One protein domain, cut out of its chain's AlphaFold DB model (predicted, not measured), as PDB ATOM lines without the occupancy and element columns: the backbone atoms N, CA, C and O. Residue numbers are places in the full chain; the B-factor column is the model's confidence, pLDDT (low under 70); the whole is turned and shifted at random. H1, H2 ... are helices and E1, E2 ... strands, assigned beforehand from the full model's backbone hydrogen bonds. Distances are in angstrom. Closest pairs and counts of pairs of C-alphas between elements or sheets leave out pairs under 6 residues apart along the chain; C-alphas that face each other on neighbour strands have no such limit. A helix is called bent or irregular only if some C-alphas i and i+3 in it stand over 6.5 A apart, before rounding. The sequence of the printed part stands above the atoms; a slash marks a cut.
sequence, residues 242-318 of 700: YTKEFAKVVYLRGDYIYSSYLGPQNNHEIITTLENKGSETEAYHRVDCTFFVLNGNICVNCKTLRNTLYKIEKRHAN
ATOM      1  N   TYR A 242      -7.242 -23.690  25.954       88.75
ATOM      2  CA  TYR A 242      -5.813 -23.873  26.165       88.75
ATOM      3  C   TYR A 242      -5.077 -24.096  24.854       88.75
ATOM      4  O   TYR A 242      -5.496 -24.881  23.998       88.75
ATOM      5  N   THR A 243      -3.945 -23.423  24.721       84.62
ATOM      6  CA  THR A 243      -3.137 -23.435  23.502       84.62
ATOM      7  C   THR A 243      -2.106 -24.550  23.467       84.62
ATOM      8  O   THR A 243      -1.503 -24.769  22.420       84.62
ATOM      9  N   LYS A 244      -1.925 -25.308  24.558       83.88
ATOM     10  CA  LYS A 244      -0.925 -26.387  24.651       83.88
ATOM     11  C   LYS A 244      -1.073 -27.438  23.542       83.88
ATOM     12  O   LYS A 244      -0.074 -27.902  23.002       83.88
ATOM     13  N   GLU A 245      -2.309 -27.765  23.162       81.06
ATOM     14  CA  GLU A 245      -2.618 -28.667  22.036       81.06
ATOM     15  C   GLU A 245      -2.566 -27.971  20.666       81.06
ATOM     16  O   GLU A 245      -2.584 -28.647  19.652       81.06
ATOM     17  N   PHE A 246      -2.490 -26.639  20.626       84.19
ATOM     18  CA  PHE A 246      -2.563 -25.810  19.420       84.19
ATOM     19  C   PHE A 246      -1.351 -24.876  19.275       84.19
ATOM     20  O   PHE A 246      -1.460 -23.808  18.669       84.19
ATOM     21  N   ALA A 247      -0.183 -25.253  19.806       80.94
ATOM     22  CA  ALA A 247       1.003 -24.389  19.852       80.94
ATOM     23  C   ALA A 247       1.407 -23.846  18.464       80.94
ATOM     24  O   ALA A 247       1.817 -22.694  18.320       80.94
ATOM     25  N   LYS A 248       1.206 -24.644  17.402       78.31
ATOM     26  CA  LYS A 248       1.420 -24.213  16.008       78.31
ATOM     27  C   LYS A 248       0.478 -23.089  15.578       78.31
ATOM     28  O   LYS A 248       0.871 -22.235  14.792       78.31
ATOM     29  N   VAL A 249      -0.762 -23.083  16.062       81.31
ATOM     30  CA  VAL A 249      -1.737 -22.031  15.749       81.31
ATOM     31  C   VAL A 249      -1.311 -20.712  16.383       81.31
ATOM     32  O   VAL A 249      -1.323 -19.699  15.687       81.31
ATOM     33  N   VAL A 250      -0.862 -20.741  17.644       83.25
ATOM     34  CA  VAL A 250      -0.320 -19.559  18.339       83.25
ATOM     35  C   VAL A 250       0.893 -19.004  17.602       83.25
ATOM     36  O   VAL A 250       0.948 -17.809  17.330       83.25
ATOM     37  N   TYR A 251       1.817 -19.871  17.183       80.44
ATOM     38  CA  TYR A 251       2.971 -19.460  16.380       80.44
ATOM     39  C   TYR A 251       2.568 -18.763  15.067       80.44
ATOM     40  O   TYR A 251       3.174 -17.770  14.679       80.44
ATOM     41  N   LEU A 252       1.535 -19.264  14.380       76.44
ATOM     42  CA  LEU A 252       1.122 -18.759  13.066       76.44
ATOM     43  C   LEU A 252       0.230 -17.515  13.116       76.44
ATOM     44  O   LEU A 252       0.230 -16.726  12.173       76.44
ATOM     45  N   ARG A 253      -0.608 -17.387  14.147       79.44
ATOM     46  CA  ARG A 253      -1.633 -16.335  14.240       79.44
ATOM     47  C   ARG A 253      -1.325 -15.284  15.301       79.44
ATOM     48  O   ARG A 253      -1.901 -14.205  15.239       79.44
ATOM     49  N   GLY A 254      -0.389 -15.554  16.204       83.94
ATOM     50  CA  GLY A 254      -0.016 -14.635  17.270       83.94
ATOM     51  C   GLY A 254      -1.165 -14.402  18.248       83.94
ATOM     52  O   GLY A 254      -1.978 -15.286  18.504       83.94
ATOM     53  N   ASP A 255      -1.243 -13.192  18.790       86.00
ATOM     54  CA  ASP A 255      -2.095 -12.903  19.949       86.00
ATOM     55  C   ASP A 255      -3.583 -12.737  19.584       86.00
ATOM     56  O   ASP A 255      -4.447 -12.764  20.460       86.00
ATOM     57  N   TYR A 256      -3.905 -12.622  18.291       85.88
ATOM     58  CA  TYR A 256      -5.259 -12.366  17.803       85.88
ATOM     59  C   TYR A 256      -5.638 -13.297  16.652       85.88
ATOM     60  O   TYR A 256      -4.857 -13.519  15.727       85.88
ATOM     61  N   ILE A 257      -6.881 -13.786  16.652       84.06
ATOM     62  CA  ILE A 257      -7.462 -14.469  15.486       84.06
ATOM     63  C   ILE A 257      -8.552 -13.586  14.901       84.06
ATOM     64  O   ILE A 257      -9.471 -13.168  15.603       84.06
ATOM     65  N   TYR A 258      -8.455 -13.341  13.600       81.88
ATOM     66  CA  TYR A 258      -9.349 -12.461  12.861       81.88
ATOM     67  C   TYR A 258     -10.431 -13.237  12.101       81.88
ATOM     68  O   TYR A 258     -10.216 -14.365  11.648       81.88
ATOM     69  N   SER A 259     -11.591 -12.607  11.939       77.31
ATOM     70  CA  SER A 259     -12.702 -13.098  11.132       77.31
ATOM     71  C   SER A 259     -12.379 -13.064   9.651       77.31
ATOM     72  O   SER A 259     -11.800 -12.105   9.153       77.31
ATOM     73  N   SER A 260     -12.808 -14.093   8.917       68.50
ATOM     74  CA  SER A 260     -12.775 -14.081   7.452       68.50
ATOM     75  C   SER A 260     -13.820 -13.145   6.842       68.50
ATOM     76  O   SER A 260     -13.704 -12.807   5.670       68.50
ATOM     77  N   TYR A 261     -14.832 -12.746   7.616       66.00
ATOM     78  CA  TYR A 261     -15.847 -11.786   7.193       66.00
ATOM     79  C   TYR A 261     -15.351 -10.359   7.431       66.00
ATOM     80  O   TYR A 261     -14.744 -10.072   8.466       66.00
ATOM     81  N   LEU A 262     -15.611  -9.479   6.466       66.62
ATOM     82  CA  LEU A 262     -15.347  -8.050   6.593       66.62
ATOM     83  C   LEU A 262     -16.458  -7.424   7.440       66.62
ATOM     84  O   LEU A 262     -17.639  -7.590   7.132       66.62
ATOM     85  N   GLY A 263     -16.073  -6.736   8.515       64.75
ATOM     86  CA  GLY A 263     -17.001  -5.977   9.346       64.75
ATOM     87  C   GLY A 263     -17.569  -4.754   8.611       64.75
ATOM     88  O   GLY A 263     -17.151  -4.448   7.491       64.75
ATOM     89  N   PRO A 264     -18.471  -3.985   9.246       56.69
ATOM     90  CA  PRO A 264     -19.153  -2.836   8.634       56.69
ATOM     91  C   PRO A 264     -18.213  -1.758   8.069       56.69
ATOM     92  O   PRO A 264     -18.599  -0.994   7.190       56.69
ATOM     93  N   GLN A 265     -16.980  -1.694   8.578       67.50
ATOM     94  CA  GLN A 265     -15.933  -0.762   8.148       67.50
ATOM     95  C   GLN A 265     -14.926  -1.384   7.159       67.50
ATOM     96  O   GLN A 265     -13.846  -0.834   6.974       67.50
ATOM     97  N   ASN A 266     -15.242  -2.531   6.542       70.81
ATOM     98  CA  ASN A 266     -14.343  -3.297   5.664       70.81
ATOM     99  C   ASN A 266     -13.034  -3.778   6.322       70.81
ATOM    100  O   ASN A 266     -12.049  -4.036   5.634       70.81
ATOM    101  N   ASN A 267     -13.032  -3.968   7.643       74.38
ATOM    102  CA  ASN A 267     -11.887  -4.506   8.379       74.38
ATOM    103  C   ASN A 267     -12.193  -5.907   8.915       74.38
ATOM    104  O   ASN A 267     -13.337  -6.229   9.235       74.38
ATOM    105  N   HIS A 268     -11.160  -6.739   9.033       74.56
ATOM    106  CA  HIS A 268     -11.284  -8.038   9.683       74.56
ATOM    107  C   HIS A 268     -11.442  -7.851  11.196       74.56
ATOM    108  O   HIS A 268     -10.554  -7.318  11.860       74.56
ATOM    109  N   GLU A 269     -12.570  -8.290  11.747       81.00
ATOM    110  CA  GLU A 269     -12.846  -8.177  13.182       81.00
ATOM    111  C   GLU A 269     -12.074  -9.231  13.985       81.00
ATOM    112  O   GLU A 269     -11.920 -10.374  13.551       81.00
ATOM    113  N   ILE A 270     -11.602  -8.861  15.177       81.31
ATOM    114  CA  ILE A 270     -10.946  -9.789  16.102       81.31
ATOM    115  C   ILE A 270     -12.010 -10.726  16.689       81.31
ATOM    116  O   ILE A 270     -12.970 -10.280  17.312       81.31
ATOM    117  N   ILE A 271     -11.833 -12.033  16.509       83.62
ATOM    118  CA  ILE A 271     -12.699 -13.076  17.078       83.62
ATOM    119  C   ILE A 271     -12.159 -13.554  18.425       83.62
ATOM    120  O   ILE A 271     -12.946 -13.899  19.313       83.62
ATOM    121  N   THR A 272     -10.834 -13.611  18.582       85.25
ATOM    122  CA  THR A 272     -10.197 -14.109  19.807       85.25
ATOM    123  C   THR A 272      -8.980 -13.305  20.208       85.25
ATOM    124  O   THR A 272      -8.245 -12.819  19.349       85.25
ATOM    125  N   THR A 273      -8.731 -13.284  21.511       85.69
ATOM    126  CA  THR A 273      -7.550 -12.716  22.157       85.69
ATOM    127  C   THR A 273      -6.816 -13.811  22.925       85.69
ATOM    128  O   THR A 273      -7.448 -14.672  23.539       85.69
ATOM    129  N   LEU A 274      -5.488 -13.821  22.841       85.44
ATOM    130  CA  LEU A 274      -4.630 -14.697  23.630       85.44
ATOM    131  C   LEU A 274      -4.398 -14.071  25.004       85.44
ATOM    132  O   LEU A 274      -3.945 -12.930  25.098       85.44
ATOM    133  N   GLU A 275      -4.674 -14.827  26.058       82.50
ATOM    134  CA  GLU A 275      -4.444 -14.422  27.444       82.50
ATOM    135  C   GLU A 275      -3.374 -15.308  28.091       82.50
ATOM    136  O   GLU A 275      -3.157 -16.450  27.680       82.50
ATOM    137  N   ASN A 276      -2.701 -14.774  29.118       78.00
ATOM    138  CA  ASN A 276      -1.663 -15.465  29.894       78.00
ATOM    139  C   ASN A 276      -0.528 -16.065  29.039       78.00
ATOM    140  O   ASN A 276      -0.056 -17.173  29.288       78.00
ATOM    141  N   LYS A 277      -0.089 -15.328  28.011       80.62
ATOM    142  CA  LYS A 277       0.955 -15.764  27.076       80.62
ATOM    143  C   LYS A 277       2.214 -16.246  27.803       80.62
ATOM    144  O   LYS A 277       2.777 -15.525  28.626       80.62
ATOM    145  N   GLY A 278       2.670 -17.449  27.464       74.25
ATOM    146  CA  GLY A 278       3.853 -18.079  28.052       74.25
ATOM    147  C   GLY A 278       3.656 -18.702  29.441       74.25
ATOM    148  O   GLY A 278       4.639 -19.181  30.005       74.25
ATOM    149  N   SER A 279       2.438 -18.725  29.996       79.38
ATOM    150  CA  SER A 279       2.131 -19.446  31.240       79.38
ATOM    151  C   SER A 279       1.510 -20.828  30.971       79.38
ATOM    152  O   SER A 279       1.073 -21.137  29.862       79.38
ATOM    153  N   GLU A 280       1.402 -21.669  32.007       74.94
ATOM    154  CA  GLU A 280       0.660 -22.942  31.925       74.94
ATOM    155  C   GLU A 280      -0.848 -22.756  31.673       74.94
ATOM    156  O   GLU A 280      -1.531 -23.699  31.272       74.94
ATOM    157  N   THR A 281      -1.358 -21.540  31.883       78.00
ATOM    158  CA  THR A 281      -2.751 -21.139  31.667       78.00
ATOM    159  C   THR A 281      -2.947 -20.329  30.381       78.00
ATOM    160  O   THR A 281      -3.984 -19.680  30.229       78.00
ATOM    161  N   GLU A 282      -1.983 -20.375  29.450       84.88
ATOM    162  CA  GLU A 282      -2.099 -19.741  28.134       84.88
ATOM    163  C   GLU A 282      -3.319 -20.288  27.375       84.88
ATOM    164  O   GLU A 282      -3.445 -21.492  27.101       84.88
ATOM    165  N   ALA A 283      -4.244 -19.391  27.040       86.56
ATOM    166  CA  ALA A 283      -5.505 -19.755  26.415       86.56
ATOM    167  C   ALA A 283      -6.020 -18.655  25.484       86.56
ATOM    168  O   ALA A 283      -5.836 -17.465  25.730       86.56
ATOM    169  N   TYR A 284      -6.706 -19.062  24.415       87.56
ATOM    170  CA  TYR A 284      -7.499 -18.138  23.614       87.56
ATOM    171  C   TYR A 284      -8.907 -17.992  24.184       87.56
ATOM    172  O   TYR A 284      -9.652 -18.976  24.315       87.56
ATOM    173  N   HIS A 285      -9.319 -16.744  24.381       85.69
ATOM    174  CA  HIS A 285     -10.684 -16.374  24.729       85.69
ATOM    175  C   HIS A 285     -11.352 -15.715  23.534       85.69
ATOM    176  O   HIS A 285     -10.750 -14.924  22.808       85.69
ATOM    177  N   ARG A 286     -12.619 -16.056  23.288       84.88
ATOM    178  CA  ARG A 286     -13.402 -15.308  22.305       84.88
ATOM    179  C   ARG A 286     -13.768 -13.939  22.868       84.88
ATOM    180  O   ARG A 286     -14.088 -13.828  24.046       84.88
ATOM    181  N   VAL A 287     -13.851 -12.936  21.998       82.69
ATOM    182  CA  VAL A 287     -14.322 -11.585  22.367       82.69
ATOM    183  C   VAL A 287     -15.756 -11.571  22.920       82.69
ATOM    184  O   VAL A 287     -16.154 -10.655  23.635       82.69
ATOM    185  N   ASP A 288     -16.554 -12.595  22.609       80.50
ATOM    186  CA  ASP A 288     -17.904 -12.815  23.131       80.50
ATOM    187  C   ASP A 288     -17.961 -13.924  24.200       80.50
ATOM    188  O   ASP A 288     -19.015 -14.526  24.412       80.50
ATOM    189  N   CYS A 289     -16.848 -14.209  24.885       82.62
ATOM    190  CA  CYS A 289     -16.811 -15.125  26.025       82.62
ATOM    191  C   CYS A 289     -17.859 -14.733  27.078       82.62
ATOM    192  O   CYS A 289     -18.026 -13.560  27.409       82.62
ATOM    193  N   THR A 290     -18.562 -15.723  27.636       75.69
ATOM    194  CA  THR A 290     -19.550 -15.470  28.698       75.69
ATOM    195  C   THR A 290     -18.921 -15.306  30.077       75.69
ATOM    196  O   THR A 290     -19.634 -14.993  31.021       75.69
ATOM    197  N   PHE A 291     -17.614 -15.543  30.198       77.69
ATOM    198  CA  PHE A 291     -16.807 -15.584  31.419       77.69
ATOM    199  C   PHE A 291     -17.272 -16.549  32.522       77.69
ATOM    200  O   PHE A 291     -16.429 -17.236  33.076       77.69
ATOM    201  N   PHE A 292     -18.564 -16.685  32.814       78.38
ATOM    202  CA  PHE A 292     -19.104 -17.667  33.749       78.38
ATOM    203  C   PHE A 292     -19.479 -18.985  33.074       78.38
ATOM    204  O   PHE A 292     -20.036 -19.010  31.968       78.38
ATOM    205  N   VAL A 293     -19.213 -20.081  33.785       75.81
ATOM    206  CA  VAL A 293     -19.600 -21.445  33.427       75.81
ATOM    207  C   VAL A 293     -20.194 -22.120  34.666       75.81
ATOM    208  O   VAL A 293     -19.582 -22.139  35.725       75.81
ATOM    209  N   LEU A 294     -21.415 -22.655  34.557       70.31
ATOM    210  CA  LEU A 294     -22.041 -23.410  35.655       70.31
ATOM    211  C   LEU A 294     -21.629 -24.886  35.645       70.31
ATOM    212  O   LEU A 294     -21.458 -25.483  36.700       70.31
ATOM    213  N   ASN A 295     -21.446 -25.455  34.450       66.75
ATOM    214  CA  ASN A 295     -21.095 -26.857  34.242       66.75
ATOM    215  C   ASN A 295     -19.871 -26.956  33.318       66.75
ATOM    216  O   ASN A 295     -19.981 -26.752  32.107       66.75
ATOM    217  N   GLY A 296     -18.711 -27.282  33.894       73.19
ATOM    218  CA  GLY A 296     -17.430 -27.421  33.192       73.19
ATOM    219  C   GLY A 296     -16.514 -26.197  33.318       73.19
ATOM    220  O   GLY A 296     -16.761 -25.298  34.116       73.19
ATOM    221  N   ASN A 297     -15.448 -26.174  32.510       80.50
ATOM    222  CA  ASN A 297     -14.371 -25.174  32.621       80.50
ATOM    223  C   ASN A 297     -14.344 -24.170  31.454       80.50
ATOM    224  O   ASN A 297     -13.568 -23.219  31.473       80.50
ATOM    225  N   ILE A 298     -15.151 -24.387  30.407       82.31
ATOM    226  CA  ILE A 298     -15.117 -23.603  29.163       82.31
ATOM    227  C   ILE A 298     -16.545 -23.273  28.728       82.31
ATOM    228  O   ILE A 298     -17.384 -24.169  28.619       82.31
ATOM    229  N   CYS A 299     -16.822 -21.998  28.438       84.94
ATOM    230  CA  CYS A 299     -18.139 -21.566  27.975       84.94
ATOM    231  C   CYS A 299     -18.463 -22.061  26.557       84.94
ATOM    232  O   CYS A 299     -17.569 -22.419  25.789       84.94
ATOM    233  N   VAL A 300     -19.743 -22.032  26.172       83.56
ATOM    234  CA  VAL A 300     -20.206 -22.484  24.845       83.56
ATOM    235  C   VAL A 300     -19.474 -21.754  23.713       83.56
ATOM    236  O   VAL A 300     -18.994 -22.399  22.781       83.56
ATOM    237  N   ASN A 301     -19.294 -20.435  23.831       86.06
ATOM    238  CA  ASN A 301     -18.620 -19.630  22.812       86.06
ATOM    239  C   ASN A 301     -17.145 -20.025  22.674       86.06
ATOM    240  O   ASN A 301     -16.696 -20.351  21.575       86.06
ATOM    241  N   CYS A 302     -16.402 -20.125  23.777       86.62
ATOM    242  CA  CYS A 302     -15.024 -20.618  23.744       86.62
ATOM    243  C   CYS A 302     -14.947 -22.098  23.334       86.62
ATOM    244  O   CYS A 302     -13.971 -22.513  22.721       86.62
ATOM    245  N   LYS A 303     -15.976 -22.921  23.567       85.94
ATOM    246  CA  LYS A 303     -16.016 -24.313  23.091       85.94
ATOM    247  C   LYS A 303     -16.067 -24.398  21.564       85.94
ATOM    248  O   LYS A 303     -15.390 -25.246  20.986       85.94
ATOM    249  N   THR A 304     -16.789 -23.488  20.901       85.81
ATOM    250  CA  THR A 304     -16.826 -23.425  19.425       85.81
ATOM    251  C   THR A 304     -15.457 -23.124  18.812       85.81
ATOM    252  O   THR A 304     -15.148 -23.620  17.726       85.81
ATOM    253  N   LEU A 305     -14.604 -22.385  19.532       86.50
ATOM    254  CA  LEU A 305     -13.267 -22.019  19.074       86.50
ATOM    255  C   LEU A 305     -12.362 -23.237  18.855       86.50
ATOM    256  O   LEU A 305     -11.564 -23.233  17.920       86.50
ATOM    257  N   ARG A 306     -12.528 -24.312  19.637       86.69
ATOM    258  CA  ARG A 306     -11.716 -25.535  19.509       86.69
ATOM    259  C   ARG A 306     -11.747 -26.107  18.091       86.69
ATOM    260  O   ARG A 306     -10.707 -26.470  17.555       86.69
ATOM    261  N   ASN A 307     -12.917 -26.131  17.450       84.81
ATOM    262  CA  ASN A 307     -13.053 -26.618  16.074       84.81
ATOM    263  C   ASN A 307     -12.327 -25.717  15.068       84.81
ATOM    264  O   ASN A 307     -11.803 -26.207  14.068       84.81
ATOM    265  N   THR A 308     -12.298 -24.408  15.311       85.00
ATOM    266  CA  THR A 308     -11.566 -23.449  14.480       85.00
ATOM    267  C   THR A 308     -10.060 -23.634  14.637       85.00
ATOM    268  O   THR A 308      -9.373 -23.764  13.627       85.00
ATOM    269  N   LEU A 309      -9.561 -23.736  15.874       86.19
ATOM    270  CA  LEU A 309      -8.148 -24.013  16.158       86.19
ATOM    271  C   LEU A 309      -7.717 -25.345  15.537       86.19
ATOM    272  O   LEU A 309      -6.745 -25.380  14.790       86.19
ATOM    273  N   TYR A 310      -8.516 -26.402  15.712       85.19
ATOM    274  CA  TYR A 310      -8.271 -27.709  15.103       85.19
ATOM    275  C   TYR A 310      -8.268 -27.661  13.569       85.19
ATOM    276  O   TYR A 310      -7.443 -28.303  12.926       85.19
ATOM    277  N   LYS A 311      -9.161 -26.887  12.936       83.06
ATOM    278  CA  LYS A 311      -9.151 -26.696  11.473       83.06
ATOM    279  C   LYS A 311      -7.896 -25.966  11.002       83.06
ATOM    280  O   LYS A 311      -7.359 -26.334   9.960       83.06
ATOM    281  N   ILE A 312      -7.450 -24.939  11.728       80.31
ATOM    282  CA  ILE A 312      -6.208 -24.223  11.412       80.31
ATOM    283  C   ILE A 312      -5.035 -25.192  11.548       80.31
ATOM    284  O   ILE A 312      -4.282 -25.373  10.598       80.31
ATOM    285  N   GLU A 313      -4.942 -25.892  12.671       80.69
ATOM    286  CA  GLU A 313      -3.881 -26.858  12.919       80.69
ATOM    287  C   GLU A 313      -3.873 -27.991  11.888       80.69
ATOM    288  O   GLU A 313      -2.829 -28.272  11.318       80.69
ATOM    289  N   LYS A 314      -5.024 -28.589  11.556       77.12
ATOM    290  CA  LYS A 314      -5.123 -29.681  10.575       77.12
ATOM    291  C   LYS A 314      -4.755 -29.242   9.159       77.12
ATOM    292  O   LYS A 314      -4.123 -30.014   8.441       77.12
ATOM    293  N   ARG A 315      -5.092 -28.008   8.757       70.81
ATOM    294  CA  ARG A 315      -4.610 -27.431   7.485       70.81
ATOM    295  C   ARG A 315      -3.081 -27.383   7.432       70.81
ATOM    296  O   ARG A 315      -2.527 -27.542   6.354       70.81
ATOM    297  N   HIS A 316      -2.427 -27.222   8.583       64.62
ATOM    298  CA  HIS A 316      -0.971 -27.165   8.708       64.62
ATOM    299  C   HIS A 316      -0.311 -28.507   9.094       64.62
ATOM    300  O   HIS A 316       0.880 -28.697   8.865       64.62
ATOM    301  N   ALA A 317      -1.050 -29.460   9.662       61.19
ATOM    302  CA  ALA A 317      -0.566 -30.803   9.986       61.19
ATOM    303  C   ALA A 317      -0.639 -31.740   8.772       61.19
ATOM    304  O   ALA A 317       0.258 -32.551   8.571       61.19
ATOM    305  N   ASN A 318      -1.658 -31.574   7.919       52.53
ATOM    306  CA  ASN A 318      -1.753 -32.273   6.635       52.53
ATOM    307  C   ASN A 318      -0.793 -31.707   5.576       52.53
ATOM    308  O   ASN A 318      -0.639 -32.306   4.516       52.53
TER     309      ASN A 318
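Overview. This is residues 242 to 318 of the 700 residues of an uncharacterized protein of Gigaspora rosea (UniProt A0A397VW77). A three-strand meander, each strand the antiparallel neighbour of the one before, has long helix H2 packed over one face, while short helix H1 grazes the sheet and meets H2. Residues 292 to 297 stick out. The 77 printed residues run H1, E1, E2, E3, H2, sheet order E1 - E2 - E3, class mixed; the whole is compact, radius of gyration of the C-alphas 12.9 A, spans 36 by 30 by 22 A.

Along the chain. Find C-alpha 244 at (-0.925, -26.387, 24.651); H1 runs to 253, irregular, with C-alphas 245 and 248 8.5 A apart. Next come E1, residues 256 to 262, E2, 268 to 275, 20.1 A, which bends by 52 degrees at 271, and E3, 283 to 286. H2, residues 300 to 317, 26.0 A, ends at (-0.566, -30.803, 9.986).

Arrangement. H1 touches H2's residues 309 to 313 alone, closest C-alphas Val 249 and Glu 313, 6.0 A, only just about perpendicular at 72 degrees. In hairpin E1 and E2, N 259 and O 269 are 2.8 A apart; in hairpin E2 and E3, N 273 and O 285 are 2.9 A apart. H2 is on the sheet, height 10.1 A; its closest C-alphas to E3 are Cys 302 and Arg 286, 5.7 A. O i to N i+4 pairs within hydrogen-bond range are 4 of 6 in H1, 10 of 14 in H2.

Size, cuts and confidence. The printed part has no cut; the farthest C-alphas, Asn 266 and Asn 295, are 37.6 A apart. The link E3 to H2 is long. Look for pLDDT under 70 at residues 260 to 265, 295 and 316 to 318.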